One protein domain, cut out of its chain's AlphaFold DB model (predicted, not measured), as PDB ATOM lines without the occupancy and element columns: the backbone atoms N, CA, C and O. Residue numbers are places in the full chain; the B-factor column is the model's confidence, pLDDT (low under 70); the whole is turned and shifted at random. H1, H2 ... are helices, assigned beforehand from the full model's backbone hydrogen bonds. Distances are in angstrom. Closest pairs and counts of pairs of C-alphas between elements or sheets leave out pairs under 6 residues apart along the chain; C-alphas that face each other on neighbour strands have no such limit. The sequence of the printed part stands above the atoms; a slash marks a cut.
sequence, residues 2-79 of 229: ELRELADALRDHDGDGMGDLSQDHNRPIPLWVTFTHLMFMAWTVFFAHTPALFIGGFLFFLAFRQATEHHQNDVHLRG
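This is residues 2 to 79 of the 229 residues of an uncharacterized protein of Akkermansiaceae bacterium (UniProt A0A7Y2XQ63). Two long helices, H3 and H2, stand side by side as a helical hairpin that fills one end of the model, and a long link of residues 9 to 30 leads from H2 away to a short helix, H1, at the other end. H1 touches neither of the long helices, and residues 68 to 79 after H3 form a tail with no named element. The printed part has 78 residues with three named helices, in the order H1, H2, H3, and no named strand; the class is all helix, with 40 residues in the named elements. The whole is only just loose, close to extended, with a radius of gyration of the C-alphas of 16.8 A, and the C-alphas span 57 by 25 by 17 A, a rod in outline.

The longest helix is H3, residues 51 to 67, which measures 24.1 A from its first to its last C-alpha; C-alpha 51 is at (140.406, 134.185, 160.767) and C-alpha 67 at (141.715, 148.007, 141.011). H2, residues 31 to 46, measures 22.5 A and begins with C-alpha 31 at (157.562, 146.130, 140.495). H1, residues 2 to 8, is 9.8 A long and begins with C-alpha 2 at (143.734, 146.972, 107.746).

H3 and H2 form a helical hairpin over a tight link of 4 residues. They touch, with 9 pairs of C-alphas within 8 A, and the closest C-alphas, those of Thr 44 and Phe 54, are 5.7 A apart. Their lines stand at a shallow tilt of 14 degrees, and they run opposite ways. The two centres are 11.4 A apart. H2 touches H3 with residues 37 to 44 alone, and H3 touches H2 with residues 54 to 61 alone. H1 is apart from H3, and it is apart from H2 too. In H1, H2 and H3 every pair of O of residue i and N of residue i+4 is within hydrogen-bond range.

The two C-alphas farthest apart, those of Glu 2 and His 49, are 57.3 A apart, and the first and last printed C-alphas, those of Glu 2 and Gly 79, are 39.3 A apart. The printed part runs from residue 2 to residue 79 and has no cut. The link from H1 to H2, 22 residues, is long. Its C-alphas lie 8 to 24 A from the mean of all C-alphas, and those of residues 68 to 79 lie 3 to 18 A from it. The mean pLDDT of the printed part is 76.0; 32 residues are under 70, namely residues 2 to 28 and 71 to 75. The mean pLDDT is 57 for H1, 92 for H2 and 90 for H3.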
ATOM      1  N   GLU A   2     144.921 146.371 107.109       52.22
ATOM      2  CA  GLU A   2     143.734 146.972 107.746       52.22
ATOM      3  C   GLU A   2     143.374 146.382 109.121       52.22
ATOM      4  O   GLU A   2     143.086 147.130 110.038       52.22
ATOM      5  N   LEU A   3     143.481 145.059 109.329       55.88
ATOM      6  CA  LEU A   3     143.249 144.444 110.653       55.88
ATOM      7  C   LEU A   3     144.288 144.831 111.722       55.88
ATOM      8  O   LEU A   3     143.987 144.783 112.906       55.88
ATOM      9  N   ARG A   4     145.511 145.194 111.309       56.38
ATOM     10  CA  ARG A   4     146.547 145.707 112.220       56.38
ATOM     11  C   ARG A   4     146.298 147.178 112.541       56.38
ATOM     12  O   ARG A   4     146.399 147.558 113.692       56.38
ATOM     13  N   GLU A   5     145.899 147.963 111.545       61.59
ATOM     14  CA  GLU A   5     145.522 149.371 111.732       61.59
ATOM     15  C   GLU A   5     144.254 149.517 112.591       61.59
ATOM     16  O   GLU A   5     144.175 150.419 113.413       61.59
ATOM     17  N   LEU A   6     143.291 148.593 112.476       60.00
ATOM     18  CA  LEU A   6     142.122 148.516 113.362       60.00
ATOM     19  C   LEU A   6     142.478 148.085 114.791       60.00
ATOM     20  O   LEU A   6     141.818 148.528 115.724       60.00
ATOM     21  N   ALA A   7     143.499 147.240 114.969       56.12
ATOM     22  CA  ALA A   7     143.985 146.847 116.292       56.12
ATOM     23  C   ALA A   7     144.727 147.996 116.999       56.12
ATOM     24  O   ALA A   7     144.549 148.163 118.202       56.12
ATOM     25  N   ASP A   8     145.478 148.813 116.250       53.81
ATOM     26  CA  ASP A   8     146.126 150.035 116.755       53.81
ATOM     27  C   ASP A   8     145.122 151.177 117.006       53.81
ATOM     28  O   ASP A   8     145.350 152.030 117.858       53.81
ATOM     29  N   ALA A   9     143.993 151.206 116.287       56.41
ATOM     30  CA  ALA A   9     142.945 152.219 116.450       56.41
ATOM     31  C   ALA A   9     141.950 151.918 117.589       56.41
ATOM     32  O   ALA A   9     141.055 152.728 117.856       56.41
ATOM     33  N   LEU A  10     142.058 150.754 118.239       57.78
ATOM     34  CA  LEU A  10     141.190 150.384 119.351       57.78
ATOM     35  C   LEU A  10     141.738 150.933 120.671       57.78
ATOM     36  O   LEU A  10     142.916 150.824 120.989       57.78
ATOM     37  N   ARG A  11     140.808 151.575 121.379       55.47
ATOM     38  CA  ARG A  11     140.934 152.454 122.543       55.47
ATOM     39  C   ARG A  11     142.053 152.052 123.516       55.47
ATOM     40  O   ARG A  11     141.867 151.137 124.304       55.47
ATOM     41  N   ASP A  12     143.139 152.817 123.472       59.41
ATOM     42  CA  ASP A  12     144.158 152.918 124.519       59.41
ATOM     43  C   ASP A  12     143.481 153.285 125.851       59.41
ATOM     44  O   ASP A  12     142.889 154.364 125.990       59.41
ATOM     45  N   HIS A  13     143.481 152.341 126.791       58.44
ATOM     46  CA  HIS A  13     142.804 152.482 128.076       58.44
ATOM     47  C   HIS A  13     143.739 152.949 129.206       58.44
ATOM     48  O   HIS A  13     143.237 153.349 130.262       58.44
ATOM     49  N   ASP A  14     145.061 152.922 128.997       59.00
ATOM     50  CA  ASP A  14     146.088 153.238 130.002       59.00
ATOM     51  C   ASP A  14     146.921 154.498 129.686       59.00
ATOM     52  O   ASP A  14     147.634 155.003 130.558       59.00
ATOM     53  N   GLY A  15     146.729 155.089 128.505       56.66
ATOM     54  CA  GLY A  15     147.284 156.374 128.089       56.66
ATOM     55  C   GLY A  15     148.732 156.302 127.608       56.66
ATOM     56  O   GLY A  15     149.415 157.333 127.617       56.66
ATOM     57  N   ASP A  16     149.220 155.119 127.230       61.88
ATOM     58  CA  ASP A  16     150.596 154.913 126.769       61.88
ATOM     59  C   ASP A  16     150.785 155.079 125.246       61.88
ATOM     60  O   ASP A  16     151.920 155.086 124.754       61.88
ATOM     61  N   GLY A  17     149.697 155.298 124.501       56.66
ATOM     62  CA  GLY A  17     149.698 155.536 123.059       56.66
ATOM     63  C   GLY A  17     149.775 154.276 122.190       56.66
ATOM     64  O   GLY A  17     149.997 154.409 120.984       56.66
ATOM     65  N   MET A  18     149.604 153.075 122.757       55.16
ATOM     66  CA  MET A  18     149.587 151.794 122.038       55.16
ATOM     67  C   MET A  18     148.230 151.082 122.192       55.16
ATOM     68  O   MET A  18     147.622 151.094 123.256       55.16
ATOM     69  N   GLY A  19     147.745 150.421 121.134       55.06
ATOM     70  CA  GLY A  19     146.480 149.673 121.173       55.06
ATOM     71  C   GLY A  19     146.582 148.348 121.948       55.06
ATOM     72  O   GLY A  19     147.415 147.490 121.624       55.06
ATOM     73  N   ASP A  20     145.679 148.148 122.916       58.06
ATOM     74  CA  ASP A  20     145.661 147.029 123.884       58.06
ATOM     75  C   ASP A  20     145.586 145.622 123.252       58.06
ATOM     76  O   ASP A  20     145.983 144.626 123.853       58.06
ATOM     77  N   LEU A  21     145.140 145.503 121.998       54.06
ATOM     78  CA  LEU A  21     144.998 144.204 121.325       54.06
ATOM     79  C   LEU A  21     146.321 143.578 120.869       54.06
ATOM     80  O   LEU A  21     146.344 142.400 120.509       54.06
ATOM     81  N   SER A  22     147.412 144.346 120.830       46.91
ATOM     82  CA  SER A  22     148.656 143.889 120.205       46.91
ATOM     83  C   SER A  22     149.675 143.283 121.181       46.91
ATOM     84  O   SER A  22     150.512 142.496 120.728       46.91
ATOM     85  N   GLN A  23     149.630 143.596 122.489       49.50
ATOM     86  CA  GLN A  23     150.734 143.270 123.419       49.50
ATOM     87  C   GLN A  23     150.362 142.947 124.882       49.50
ATOM     88  O   GLN A  23     151.248 142.929 125.737       49.50
ATOM     89  N   ASP A  24     149.112 142.600 125.183       52.66
ATOM     90  CA  ASP A  24     148.640 142.371 126.564       52.66
ATOM     91  C   ASP A  24     149.466 141.315 127.351       52.66
ATOM     92  O   ASP A  24     149.736 141.445 128.539       52.66
ATOM     93  N   HIS A  25     149.994 140.291 126.667       51.97
ATOM     94  CA  HIS A  25     150.815 139.235 127.289       51.97
ATOM     95  C   HIS A  25     152.299 139.589 127.512       51.97
ATOM     96  O   HIS A  25     153.013 138.805 128.141       51.97
ATOM     97  N   ASN A  26     152.789 140.710 126.969       53.75
ATOM     98  CA  ASN A  26     154.217 141.065 126.969       53.75
ATOM     99  C   ASN A  26     154.528 142.366 127.731       53.75
ATOM    100  O   ASN A  26     155.696 142.757 127.803       53.75
ATOM    101  N   ARG A  27     153.519 143.031 128.317       63.31
ATOM    102  CA  ARG A  27     153.732 144.199 129.181       63.31
ATOM    103  C   ARG A  27     154.365 143.748 130.516       63.31
ATOM    104  O   ARG A  27     153.844 142.852 131.182       63.31
ATOM    105  N   PRO A  28     155.517 144.318 130.922       66.44
ATOM    106  CA  PRO A  28     156.168 143.953 132.174       66.44
ATOM    107  C   PRO A  28     155.322 144.397 133.375       66.44
ATOM    108  O   PRO A  28     154.961 145.565 133.493       66.44
ATOM    109  N   ILE A  29     155.041 143.464 134.291       77.19
ATOM    110  CA  ILE A  29     154.291 143.745 135.525       77.19
ATOM    111  C   ILE A  29     155.069 144.782 136.360       77.19
ATOM    112  O   ILE A  29     156.251 144.558 136.647       77.19
ATOM    113  N   PRO A  30     154.445 145.893 136.798       84.12
ATOM    114  CA  PRO A  30     155.129 146.900 137.601       84.12
ATOM    115  C   PRO A  30     155.650 146.330 138.929       84.12
ATOM    116  O   PRO A  30     154.917 145.677 139.672       84.12
ATOM    117  N   LEU A  31     156.900 146.649 139.284       86.12
ATOM    118  CA  LEU A  31     157.562 146.130 140.495       86.12
ATOM    119  C   LEU A  31     156.791 146.418 141.791       86.12
ATOM    120  O   LEU A  31     156.808 145.613 142.723       86.12
ATOM    121  N   TRP A  32     156.099 147.556 141.853       87.75
ATOM    122  CA  TRP A  32     155.307 147.937 143.020       87.75
ATOM    123  C   TRP A  32     154.132 146.971 143.248       87.75
ATOM    124  O   TRP A  32     153.825 146.637 144.390       87.75
ATOM    125  N   VAL A  33     153.532 146.447 142.174       87.25
ATOM    126  CA  VAL A  33     152.439 145.470 142.238       87.25
ATOM    127  C   VAL A  33     152.947 144.140 142.789       87.25
ATOM    128  O   VAL A  33     152.310 143.544 143.663       87.25
ATOM    129  N   THR A  34     154.119 143.692 142.327       88.25
ATOM    130  CA  THR A  34     154.789 142.489 142.841       88.25
ATOM    131  C   THR A  34     155.100 142.622 144.330       88.25
ATOM    132  O   THR A  34     154.816 141.703 145.096       88.25
ATOM    133  N   PHE A  35     155.625 143.772 144.768       93.06
ATOM    134  CA  PHE A  35     155.894 144.018 146.185       93.06
ATOM    135  C   PHE A  35     154.616 143.958 147.028       93.06
ATOM    136  O   PHE A  35     154.599 143.294 148.063       93.06
ATOM    137  N   THR A  36     153.524 144.567 146.556       91.69
ATOM    138  CA  THR A  36     152.221 144.486 147.226       91.69
ATOM    139  C   THR A  36     151.735 143.038 147.351       91.69
ATOM    140  O   THR A  36     151.271 142.644 148.418       91.69
ATOM    141  N   HIS A  37     151.907 142.204 146.318       90.62
ATOM    142  CA  HIS A  37     151.556 140.777 146.387       90.62
ATOM    143  C   HIS A  37     152.377 140.024 147.437       90.62
ATOM    144  O   HIS A  37     151.816 139.256 148.217       90.62
ATOM    145  N   LEU A  38     153.690 140.259 147.488       93.50
ATOM    146  CA  LEU A  38     154.565 139.655 148.494       93.50
ATOM    147  C   LEU A  38     154.189 140.103 149.912       93.50
ATOM    148  O   LEU A  38     154.190 139.289 150.831       93.50
ATOM    149  N   MET A  39     153.804 141.370 150.083       95.50
ATOM    150  CA  MET A  39     153.273 141.894 151.343       95.50
ATOM    151  C   MET A  39     151.981 141.181 151.760       95.50
ATOM    152  O   MET A  39     151.884 140.741 152.904       95.50
ATOM    153  N   PHE A  40     151.018 140.995 150.849       93.62
ATOM    154  CA  PHE A  40     149.800 140.231 151.148       93.62
ATOM    155  C   PHE A  40     150.087 138.760 151.448       93.62
ATOM    156  O   PHE A  40     149.472 138.202 152.351       93.62
ATOM    157  N   MET A  41     151.047 138.139 150.759       91.56
ATOM    158  CA  MET A  41     151.483 136.772 151.058       91.56
ATOM    159  C   MET A  41     152.118 136.671 152.453       91.56
ATOM    160  O   MET A  41     151.824 135.749 153.207       91.56
ATOM    161  N   ALA A  42     152.952 137.639 152.838       93.75
ATOM    162  CA  ALA A  42     153.510 137.697 154.186       93.75
ATOM    163  C   ALA A  42     152.417 137.932 155.243       93.75
ATOM    164  O   ALA A  42     152.428 137.289 156.294       93.75
ATOM    165  N   TRP A  43     151.444 138.803 154.954       95.19
ATOM    166  CA  TRP A  43     150.288 139.058 155.815       95.19
ATOM    167  C   TRP A  43     149.461 137.793 156.052       95.19
ATOM    168  O   TRP A  43     149.138 137.482 157.197       95.19
ATOM    169  N   THR A  44     149.128 137.039 154.998       92.25
ATOM    170  CA  THR A  44     148.327 135.811 155.132       92.25
ATOM    171  C   THR A  44     149.049 134.739 155.937       92.25
ATOM    172  O   THR A  44     148.409 134.078 156.750       92.25
ATOM    173  N   VAL A  45     150.368 134.603 155.773       92.50
ATOM    174  CA  VAL A  45     151.186 133.683 156.578       92.50
ATOM    175  C   VAL A  45     151.234 134.127 158.040       92.50
ATOM    176  O   VAL A  45     151.011 133.313 158.934       92.50
ATOM    177  N   PHE A  46     151.475 135.413 158.305       93.56
ATOM    178  CA  PHE A  46     151.578 135.935 159.671       93.56
ATOM    179  C   PHE A  46     150.249 135.845 160.438       93.56
ATOM    180  O   PHE A  46     150.224 135.465 161.607       93.56
ATOM    181  N   PHE A  47     149.128 136.146 159.776       94.12
ATOM    182  CA  PHE A  47     147.791 136.128 160.375       94.12
ATOM    183  C   PHE A  47     147.010 134.830 160.120       94.12
ATOM    184  O   PHE A  47     145.797 134.800 160.340       94.12
ATOM    185  N   ALA A  48     147.676 133.739 159.724       88.88
ATOM    186  CA  ALA A  48     147.040 132.452 159.410       88.88
ATOM    187  C   ALA A  48     146.173 131.889 160.557       88.88
ATOM    188  O   ALA A  48     145.206 131.171 160.315       88.88
ATOM    189  N   HIS A  49     146.478 132.249 161.808       88.38
ATOM    190  CA  HIS A  49     145.737 131.809 162.995       88.38
ATOM    191  C   HIS A  49     144.642 132.785 163.463       88.38
ATOM    192  O   HIS A  49     143.987 132.526 164.467       88.38
ATOM    193  N   THR A  50     144.430 133.914 162.777       92.31
ATOM    194  CA  THR A  50     143.389 134.904 163.116       92.31
ATOM    195  C   THR A  50     142.402 135.056 161.953       92.31
ATOM    196  O   THR A  50     142.613 135.904 161.081       92.31
ATOM    197  N   PRO A  51     141.296 134.280 161.929       89.69
ATOM    198  CA  PRO A  51     140.406 134.185 160.767       89.69
ATOM    199  C   PRO A  51     139.879 135.530 160.253       89.69
ATOM    200  O   PRO A  51     139.828 135.747 159.046       89.69
ATOM    201  N   ALA A  52     139.536 136.460 161.149       92.81
ATOM    202  CA  ALA A  52     139.016 137.772 160.762       92.81
ATOM    203  C   ALA A  52     140.040 138.612 159.973       92.81
ATOM    204  O   ALA A  52     139.700 139.186 158.940       92.81
ATOM    205  N   LEU A  53     141.300 138.651 160.423       92.88
ATOM    206  CA  LEU A  53     142.376 139.386 159.745       92.88
ATOM    207  C   LEU A  53     142.840 138.681 158.470       92.88
ATOM    208  O   LEU A  53     143.198 139.350 157.500       92.88
ATOM    209  N   PHE A  54     142.800 137.349 158.460       91.25
ATOM    210  CA  PHE A  54     143.077 136.553 157.271       91.25
ATOM    211  C   PHE A  54     142.059 136.843 156.161       91.25
ATOM    212  O   PHE A  54     142.439 137.241 155.061       91.25
ATOM    213  N   ILE A  55     140.761 136.712 156.462       92.19
ATOM    214  CA  ILE A  55     139.682 136.947 155.495       92.19
ATOM    215  C   ILE A  55     139.662 138.418 155.071       92.19
ATOM    216  O   ILE A  55     139.577 138.701 153.880       92.19
ATOM    217  N   GLY A  56     139.794 139.357 156.013       93.50
ATOM    218  CA  GLY A  56     139.841 140.787 155.705       93.50
ATOM    219  C   GLY A  56     141.017 141.159 154.799       93.50
ATOM    220  O   GLY A  56     140.827 141.850 153.799       93.50
ATOM    221  N   GLY A  57     142.217 140.648 155.095       92.94
ATOM    222  CA  GLY A  57     143.402 140.848 154.258       92.94
ATOM    223  C   GLY A  57     143.244 140.242 152.863       92.94
ATOM    224  O   GLY A  57     143.600 140.879 151.876       92.94
ATOM    225  N   PHE A  58     142.645 139.052 152.763       91.19
ATOM    226  CA  PHE A  58     142.351 138.413 151.479       91.19
ATOM    227  C   PHE A  58     141.318 139.195 150.653       91.19
ATOM    228  O   PHE A  58     141.529 139.421 149.465       91.19
ATOM    229  N   LEU A  59     140.227 139.665 151.265       92.31
ATOM    230  CA  LEU A  59     139.228 140.496 150.584       92.31
ATOM    231  C   LEU A  59     139.828 141.820 150.099       92.31
ATOM    232  O   LEU A  59     139.553 142.246 148.979       92.31
ATOM    233  N   PHE A  60     140.684 142.446 150.908       93.06
ATOM    234  CA  PHE A  60     141.391 143.654 150.502       93.06
ATOM    235  C   PHE A  60     142.361 143.378 149.344       93.06
ATOM    236  O   PHE A  60     142.428 144.164 148.403       93.06
ATOM    237  N   PHE A  61     143.064 142.244 149.364       91.38
ATOM    238  CA  PHE A  61     143.888 141.801 148.242       91.38
ATOM    239  C   PHE A  61     143.070 141.632 146.951       91.38
ATOM    240  O   PHE A  61     143.510 142.073 145.892       91.38
ATOM    241  N   LEU A  62     141.867 141.052 147.021       89.38
ATOM    242  CA  LEU A  62     140.982 140.944 145.856       89.38
ATOM    243  C   LEU A  62     140.549 142.317 145.330       89.38
ATOM    244  O   LEU A  62     140.579 142.535 144.122       89.38
ATOM    245  N   ALA A  63     140.205 143.249 146.225       89.25
ATOM    246  CA  ALA A  63     139.871 144.621 145.851       89.25
ATOM    247  C   ALA A  63     141.062 145.341 145.198       89.25
ATOM    248  O   ALA A  63     140.898 146.017 144.185       89.25
ATOM    249  N   PHE A  64     142.270 145.148 145.737       89.75
ATOM    250  CA  PHE A  64     143.509 145.639 145.146       89.75
ATOM    251  C   PHE A  64     143.713 145.082 143.733       89.75
ATOM    252  O   PHE A  64     143.891 145.860 142.802       89.75
ATOM    253  N   ARG A  65     143.602 143.757 143.554       85.94
ATOM    254  CA  ARG A  65     143.753 143.091 142.248       85.94
ATOM    255  C   ARG A  65     142.734 143.608 141.234       85.94
ATOM    256  O   ARG A  65     143.091 143.843 140.089       85.94
ATOM    257  N   GLN A  66     141.487 143.817 141.658       84.50
ATOM    258  CA  GLN A  66     140.441 144.379 140.803       84.50
ATOM    259  C   GLN A  66     140.732 145.836 140.412       84.50
ATOM    260  O   GLN A  66     140.486 146.228 139.278       84.50
ATOM    261  N   ALA A  67     141.303 146.636 141.316       84.81
ATOM    262  CA  ALA A  67     141.715 148.007 141.011       84.81
ATOM    263  C   ALA A  67     142.946 148.075 140.086       84.81
ATOM    264  O   ALA A  67     143.110 149.050 139.355       84.81
ATOM    265  N   THR A  68     143.814 147.059 140.109       83.56
ATOM    266  CA  THR A  68     145.045 146.988 139.305       83.56
ATOM    267  C   THR A  68     144.964 145.986 138.156       83.56
ATOM    268  O   THR A  68     146.007 145.553 137.668       83.56
ATOM    269  N   GLU A  69     143.758 145.620 137.715       77.06
ATOM    270  CA  GLU A  69     143.529 144.573 136.708       77.06
ATOM    271  C   GLU A  69     144.344 144.809 135.428       77.06
ATOM    272  O   GLU A  69     145.016 143.896 134.962       77.06
ATOM    273  N   HIS A  70     144.413 146.057 134.957       70.06
ATOM    274  CA  HIS A  70     145.165 146.462 133.758       70.06
ATOM    275  C   HIS A  70     146.679 146.196 133.813       70.06
ATOM    276  O   HIS A  70     147.345 146.194 132.788       70.06
ATOM    277  N   HIS A  71     147.245 145.990 135.003       69.56
ATOM    278  CA  HIS A  71     148.685 145.799 135.186       69.56
ATOM    279  C   HIS A  71     149.054 144.342 135.504       69.56
ATOM    280  O   HIS A  71     150.203 144.067 135.869       69.56
ATOM    281  N   GLN A  72     148.089 143.412 135.462       68.88
ATOM    282  CA  GLN A  72     148.255 142.065 136.001       68.88
ATOM    283  C   GLN A  72     147.552 140.976 135.194       68.88
ATOM    284  O   GLN A  72     146.438 141.139 134.719       68.88
ATOM    285  N   ASN A  73     148.168 139.793 135.172       67.31
ATOM    286  CA  ASN A  73     147.546 138.590 134.627       67.31
ATOM    287  C   ASN A  73     146.331 138.142 135.452       67.31
ATOM    288  O   ASN A  73     146.281 138.315 136.675       67.31
ATOM    289  N   ASP A  74     145.385 137.486 134.781       66.38
ATOM    290  CA  ASP A  74     144.133 137.066 135.397       66.38
ATOM    291  C   ASP A  74     144.315 135.913 136.409       66.38
ATOM    292  O   ASP A  74     144.867 134.846 136.114       66.38
ATOM    293  N   VAL A  75     143.826 136.123 137.631       68.25
ATOM    294  CA  VAL A  75     143.904 135.163 138.737       68.25
ATOM    295  C   VAL A  75     142.672 134.263 138.723       68.25
ATOM    296  O   VAL A  75     141.572 134.663 139.103       68.25
ATOM    297  N   HIS A  76     142.877 133.000 138.363       71.56
ATOM    298  CA  HIS A  76     141.823 131.994 138.321       71.56
ATOM    299  C   HIS A  76     141.522 131.430 139.720       71.56
ATOM    300  O   HIS A  76     142.051 130.395 140.121       71.56
ATOM    301  N   LEU A  77     140.626 132.083 140.467       77.81
ATOM    302  CA  LEU A  77     140.231 131.644 141.817       77.81
ATOM    303  C   LEU A  77     139.360 130.380 141.833       77.81
ATOM    304  O   LEU A  77     139.284 129.697 142.853       77.81
ATOM    305  N   ARG A  78     138.713 130.039 140.711       75.38
ATOM    306  CA  ARG A  78     137.784 128.901 140.624       75.38
ATOM    307  C   ARG A  78     138.435 127.585 141.056       75.38
ATOM    308  O   ARG A  78     137.825 126.848 141.820       75.38
ATOM    309  N   GLY A  79     139.649 127.301 140.580       77.50
ATOM    310  CA  GLY A  79     140.366 126.061 140.899       77.50
ATOM    311  C   GLY A  79     140.638 125.919 142.401       77.50
ATOM    312  O   GLY A  79     140.116 124.988 143.012       77.50
TER     313      GLY A  79